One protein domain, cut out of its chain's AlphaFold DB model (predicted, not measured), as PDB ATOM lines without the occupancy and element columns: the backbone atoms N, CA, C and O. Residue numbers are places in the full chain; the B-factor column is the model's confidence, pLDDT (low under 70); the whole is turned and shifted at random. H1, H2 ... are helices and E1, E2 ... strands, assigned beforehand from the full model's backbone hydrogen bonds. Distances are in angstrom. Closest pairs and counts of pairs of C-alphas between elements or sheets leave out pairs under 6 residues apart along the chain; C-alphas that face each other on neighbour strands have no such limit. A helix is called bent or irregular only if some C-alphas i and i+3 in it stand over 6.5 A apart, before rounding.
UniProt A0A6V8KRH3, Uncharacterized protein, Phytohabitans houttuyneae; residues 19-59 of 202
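What this domain is: This is residues 19 to 59 of the 202 residues of an uncharacterized protein of Phytohabitans houttuyneae (UniProt A0A6V8KRH3). A small antiparallel sheet of three strands is the core, with E3 between E1 and E2, and the irregular helix H1 over one face of it. The loop of the hairpin E2 and E3, residues 38 to 44, lies at one end of the model, and the short helix H2 lies toward the other, beyond the last residue of E3. The printed part has 41 residues, with three named strands and two named helices in the order E1, H1, E2, E3, H2 along the chain; the class is mixed, helices and strands. The whole is compact, with a radius of gyration of the C-alphas of 10.3 A, and flat, spanning 29 by 26 by 12 A.

How they stand to each other: The inner strand of the sheet is E3, residues 45 to 48. The edge strand E2, residues 33 to 37, is antiparallel to E3, at 146 degrees between directions, and forms a hairpin with it; N 46 and O 36 are 2.8 A apart, within hydrogen-bond range, as are N 33 and O 48, at 2.8 A. The other edge strand, E1, residues 21 to 23, is antiparallel to E3 at 143 degrees, with N 22 and O 47 within hydrogen-bond range at 3.0 A. H1, residues 24 to 30, is irregular: C-alphas 25 and 28 are 8.0 A apart, and its line is a rough one. H1 is on the sheet at a height over the sheet of 8.6 A, over E3, and runs along the strands, at 1 degree to E3 on the local plane. The closest C-alphas of H1 and E3, those of Leu 24 and Arg 45, are 5.2 A apart. E1, H1 and E2 make a split strand-helix-strand unit, two strands running the same way with E3 between them in the sheet, and its crossover is right-handed. H2, residues 52 to 55, is only just not on the sheet, with 4 pairs of C-alphas within 10 A. The closest C-alphas of H2 and E2, those of Cys 53 and Lys 33, are 7.8 A apart. H2 is apart from E1 and from H1. In H1, 0 of 3 O i to N i+4 pairs and 1 of 4 O i to N i+3 pairs are within hydrogen-bond range; H2 is too short for an O i to N i+4 pair.

Where its parts are: E1 begins at C-alpha 21, at (101.031, 169.103, 172.031). H1 is 10.2 A from first to last C-alpha. E2, the longest strand, measures 12.2 A, from C-alpha 33 at (106.135, 173.356, 179.335) to C-alpha 37. E3 measures 10.5 A. H2 ends at C-alpha 55, at (95.569, 167.313, 183.941).

The domain as a whole: The two C-alphas farthest apart, those of Gly 41 and Arg 54, are 29.1 A apart. The printed part, residues 19 to 59, has no cut. The link from E2 to E3, seven residues, is short; the links from E1 to H1, H1 to E2 and E3 to H2 are tight. The mean pLDDT of the printed part is 74.1, and residues 19 to 31 are under 70.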
ATOM      1  N   LEU A  19      95.494 165.754 175.536       57.00
ATOM      2  CA  LEU A  19      96.584 166.703 175.768       57.00
ATOM      3  C   LEU A  19      97.027 167.289 174.422       57.00
ATOM      4  O   LEU A  19      97.373 166.540 173.502       57.00
ATOM      5  N   ASN A  20      96.995 168.614 174.297       61.56
ATOM      6  CA  ASN A  20      97.376 169.287 173.069       61.56
ATOM      7  C   ASN A  20      98.884 169.554 173.094       61.56
ATOM      8  O   ASN A  20      99.372 170.400 173.848       61.56
ATOM      9  N   LEU A  21      99.621 168.824 172.258       65.19
ATOM     10  CA  LEU A  21     101.031 169.103 172.031       65.19
ATOM     11  C   LEU A  21     101.157 170.326 171.127       65.19
ATOM     12  O   LEU A  21     100.537 170.377 170.065       65.19
ATOM     13  N   VAL A  22     101.946 171.309 171.560       61.41
ATOM     14  CA  VAL A  22     102.096 172.584 170.848       61.41
ATOM     15  C   VAL A  22     103.535 172.724 170.334       61.41
ATOM     16  O   VAL A  22     104.471 172.595 171.136       61.41
ATOM     17  N   PRO A  23     103.725 172.961 169.022       57.41
ATOM     18  CA  PRO A  23     104.983 173.416 168.438       57.41
ATOM     19  C   PRO A  23     105.500 174.710 169.078       57.41
ATOM     20  O   PRO A  23     104.738 175.590 169.475       57.41
ATOM     21  N   LEU A  24     106.817 174.842 169.196       52.34
ATOM     22  CA  LEU A  24     107.424 175.974 169.899       52.34
ATOM     23  C   LEU A  24     107.265 177.329 169.207       52.34
ATOM     24  O   LEU A  24     107.293 178.358 169.866       52.34
ATOM     25  N   ASP A  25     107.196 177.367 167.890       54.12
ATOM     26  CA  ASP A  25     107.037 178.600 167.116       54.12
ATOM     27  C   ASP A  25     105.734 179.347 167.459       54.12
ATOM     28  O   ASP A  25     105.666 180.567 167.335       54.12
ATOM     29  N   GLU A  26     104.761 178.655 168.056       56.06
ATOM     30  CA  GLU A  26     103.507 179.215 168.576       56.06
ATOM     31  C   GLU A  26     103.611 179.709 170.043       56.06
ATOM     32  O   GLU A  26     102.612 179.816 170.764       56.06
ATOM     33  N   ARG A  27     104.824 180.051 170.516       49.41
ATOM     34  CA  ARG A  27     105.104 180.531 171.894       49.41
ATOM     35  C   ARG A  27     104.272 181.740 172.331       49.41
ATOM     36  O   ARG A  27     104.042 181.889 173.530       49.41
ATOM     37  N   TYR A  28     103.824 182.588 171.410       44.56
ATOM     38  CA  TYR A  28     103.216 183.879 171.755       44.56
ATOM     39  C   TYR A  28     101.729 183.818 172.144       44.56
ATOM     40  O   TYR A  28     101.121 184.864 172.346       44.56
ATOM     41  N   GLY A  29     101.147 182.621 172.309       44.38
ATOM     42  CA  GLY A  29      99.749 182.472 172.736       44.38
ATOM     43  C   GLY A  29      99.498 181.813 174.100       44.38
ATOM     44  O   GLY A  29      98.486 182.131 174.719       44.38
ATOM     45  N   LEU A  30     100.338 180.867 174.572       45.28
ATOM     46  CA  LEU A  30      99.900 179.913 175.626       45.28
ATOM     47  C   LEU A  30     100.928 179.452 176.697       45.28
ATOM     48  O   LEU A  30     100.544 178.692 177.587       45.28
ATOM     49  N   GLY A  31     102.205 179.862 176.666       58.09
ATOM     50  CA  GLY A  31     103.127 179.748 177.823       58.09
ATOM     51  C   GLY A  31     103.497 178.346 178.370       58.09
ATOM     52  O   GLY A  31     103.910 178.254 179.525       58.09
ATOM     53  N   GLY A  32     103.330 177.264 177.598       71.25
ATOM     54  CA  GLY A  32     103.442 175.859 178.047       71.25
ATOM     55  C   GLY A  32     104.840 175.322 178.433       71.25
ATOM     56  O   GLY A  32     105.850 176.005 178.264       71.25
ATOM     57  N   LYS A  33     104.900 174.074 178.934       80.56
ATOM     58  CA  LYS A  33     106.135 173.356 179.335       80.56
ATOM     59  C   LYS A  33     106.721 172.555 178.170       80.56
ATOM     60  O   LYS A  33     105.983 171.821 177.515       80.56
ATOM     61  N   VAL A  34     108.029 172.633 177.924       82.81
ATOM     62  CA  VAL A  34     108.686 171.867 176.848       82.81
ATOM     63  C   VAL A  34     109.036 170.462 177.344       82.81
ATOM     64  O   VAL A  34     109.591 170.304 178.426       82.81
ATOM     65  N   ILE A  35     108.728 169.437 176.547       88.06
ATOM     66  CA  ILE A  35     108.994 168.027 176.887       88.06
ATOM     67  C   ILE A  35     110.015 167.362 175.960       88.06
ATOM     68  O   ILE A  35     110.550 166.308 176.295       88.06
ATOM     69  N   GLY A  36     110.313 167.955 174.803       86.50
ATOM     70  CA  GLY A  36     111.299 167.394 173.887       86.50
ATOM     71  C   GLY A  36     111.406 168.135 172.565       86.50
ATOM     72  O   GLY A  36     110.911 169.252 172.409       86.50
ATOM     73  N   VAL A  37     112.064 167.493 171.605       84.44
ATOM     74  CA  VAL A  37     112.192 167.954 170.219       84.44
ATOM     75  C   VAL A  37     111.732 166.830 169.302       84.44
ATOM     76  O   VAL A  37     112.049 165.666 169.547       84.44
ATOM     77  N   ALA A  38     110.947 167.173 168.283       84.31
ATOM     78  CA  ALA A  38     110.499 166.237 167.269       84.31
ATOM     79  C   ALA A  38     111.718 165.650 166.546       84.31
ATOM     80  O   ALA A  38     112.554 166.381 166.016       84.31
ATOM     81  N   ASN A  39     111.819 164.322 166.547       84.88
ATOM     82  CA  ASN A  39     112.898 163.596 165.879       84.88
ATOM     83  C   ASN A  39     112.561 163.234 164.423       84.88
ATOM     84  O   ASN A  39     113.464 162.909 163.657       84.88
ATOM     85  N   ALA A  40     111.283 163.288 164.045       82.88
ATOM     86  CA  ALA A  40     110.802 163.024 162.698       82.88
ATOM     87  C   ALA A  40     110.417 164.346 162.018       82.88
ATOM     88  O   ALA A  40     109.495 165.031 162.461       82.88
ATOM     89  N   GLY A  41     111.112 164.685 160.930       81.50
ATOM     90  CA  GLY A  41     110.892 165.925 160.184       81.50
ATOM     91  C   GLY A  41     111.680 167.122 160.739       81.50
ATOM     92  O   GLY A  41     112.766 166.937 161.295       81.50
ATOM     93  N   PRO A  42     111.184 168.359 160.550       75.81
ATOM     94  CA  PRO A  42     111.838 169.557 161.063       75.81
ATOM     95  C   PRO A  42     112.023 169.498 162.586       75.81
ATOM     96  O   PRO A  42     111.124 169.087 163.316       75.81
ATOM     97  N   GLN A  43     113.190 169.940 163.063       77.56
ATOM     98  CA  GLN A  43     113.552 169.968 164.484       77.56
ATOM     99  C   GLN A  43     112.733 171.028 165.233       77.56
ATOM    100  O   GLN A  43     113.175 172.156 165.457       77.56
ATOM    101  N   VAL A  44     111.509 170.664 165.608       80.00
ATOM    102  CA  VAL A  44     110.555 171.530 166.307       80.00
ATOM    103  C   VAL A  44     110.441 171.074 167.753       80.00
ATOM    104  O   VAL A  44     110.292 169.883 168.023       80.00
ATOM    105  N   ARG A  45     110.515 172.000 168.720       77.38
ATOM    106  CA  ARG A  45     110.307 171.613 170.125       77.38
ATOM    107  C   ARG A  45     108.835 171.297 170.373       77.38
ATOM    108  O   ARG A  45     107.956 171.998 169.878       77.38
ATOM    109  N   VAL A  46     108.601 170.263 171.167       83.31
ATOM    110  CA  VAL A  46     107.285 169.753 171.549       83.31
ATOM    111  C   VAL A  46     107.044 170.095 173.013       83.31
ATOM    112  O   VAL A  46     107.913 169.855 173.858       83.31
ATOM    113  N   GLY A  47     105.873 170.647 173.323       84.94
ATOM    114  CA  GLY A  47     105.488 171.005 174.685       84.94
ATOM    115  C   GLY A  47     104.021 170.734 175.008       84.94
ATOM    116  O   GLY A  47     103.225 170.432 174.124       84.94
ATOM    117  N   ILE A  48     103.682 170.862 176.289       84.38
ATOM    118  CA  ILE A  48     102.329 170.768 176.850       84.38
ATOM    119  C   ILE A  48     101.842 172.187 177.147       84.38
ATOM    120  O   ILE A  48     102.552 172.957 177.800       84.38
ATOM    121  N   SER A  49     100.638 172.548 176.700       80.19
ATOM    122  CA  SER A  49     100.050 173.865 176.993       80.19
ATOM    123  C   SER A  49      99.853 174.092 178.507       80.19
ATOM    124  O   SER A  49      99.702 173.136 179.268       80.19
ATOM    125  N   LEU A  50      99.824 175.345 178.988       79.50
ATOM    126  CA  LEU A  50      99.578 175.614 180.421       79.50
ATOM    127  C   LEU A  50      98.204 175.134 180.896       79.50
ATOM    128  O   LEU A  50      98.074 174.695 182.038       79.50
ATOM    129  N   ALA A  51      97.187 175.217 180.033       82.31
ATOM    130  CA  ALA A  51      95.859 174.699 180.338       82.31
ATOM    131  C   ALA A  51      95.909 173.181 180.559       82.31
ATOM    132  O   ALA A  51      95.364 172.688 181.545       82.31
ATOM    133  N   ASP A  52      96.648 172.469 179.707       83.94
ATOM    134  CA  ASP A  52      96.783 171.015 179.784       83.94
ATOM    135  C   ASP A  52      97.686 170.542 180.926       83.94
ATOM    136  O   ASP A  52      97.499 169.443 181.446       83.94
ATOM    137  N   CYS A  53      98.618 171.381 181.395       82.69
ATOM    138  CA  CYS A  53      99.442 171.078 182.571       82.69
ATOM    139  C   CYS A  53      98.612 170.830 183.846       82.69
ATOM    140  O   CYS A  53      99.141 170.300 184.821       82.69
ATOM    141  N   ARG A  54      97.322 171.192 183.851       83.12
ATOM    142  CA  ARG A  54      96.391 170.948 184.962       83.12
ATOM    143  C   ARG A  54      95.921 169.494 185.054       83.12
ATOM    144  O   ARG A  54      95.444 169.099 186.109       83.12
ATOM    145  N   TYR A  55      96.074 168.694 183.996       87.88
ATOM    146  CA  TYR A  55      95.569 167.313 183.941       87.88
ATOM    147  C   TYR A  55      96.535 166.248 184.481       87.88
ATOM    148  O   TYR A  55      96.301 165.060 184.280       87.88
ATOM    149  N   HIS A  56      97.582 166.659 185.201       88.38
ATOM    150  CA  HIS A  56      98.681 165.811 185.672       88.38
ATOM    151  C   HIS A  56      99.456 165.108 184.538       88.38
ATOM    152  O   HIS A  56      98.963 164.868 183.439       88.38
ATOM    153  N   LEU A  57     100.722 164.785 184.801       88.75
ATOM    154  CA  LEU A  57     101.580 164.071 183.857       88.75
ATOM    155  C   LEU A  57     102.081 162.786 184.506       88.75
ATOM    156  O   LEU A  57     102.673 162.825 185.582       88.75
ATOM    157  N   HIS A  58     101.887 161.659 183.824       91.38
ATOM    158  CA  HIS A  58     102.423 160.369 184.238       91.38
ATOM    159  C   HIS A  58     103.543 159.942 183.283       91.38
ATOM    160  O   HIS A  58     103.299 159.676 182.107       91.38
ATOM    161  N   VAL A  59     104.781 159.897 183.784       91.25
ATOM    162  CA  VAL A  59     105.969 159.535 182.997       91.25
ATOM    163  C   VAL A  59     106.361 158.090 183.298       91.25
ATOM    164  O   VAL A  59     106.845 157.783 184.386       91.25
TER     165      VAL A  59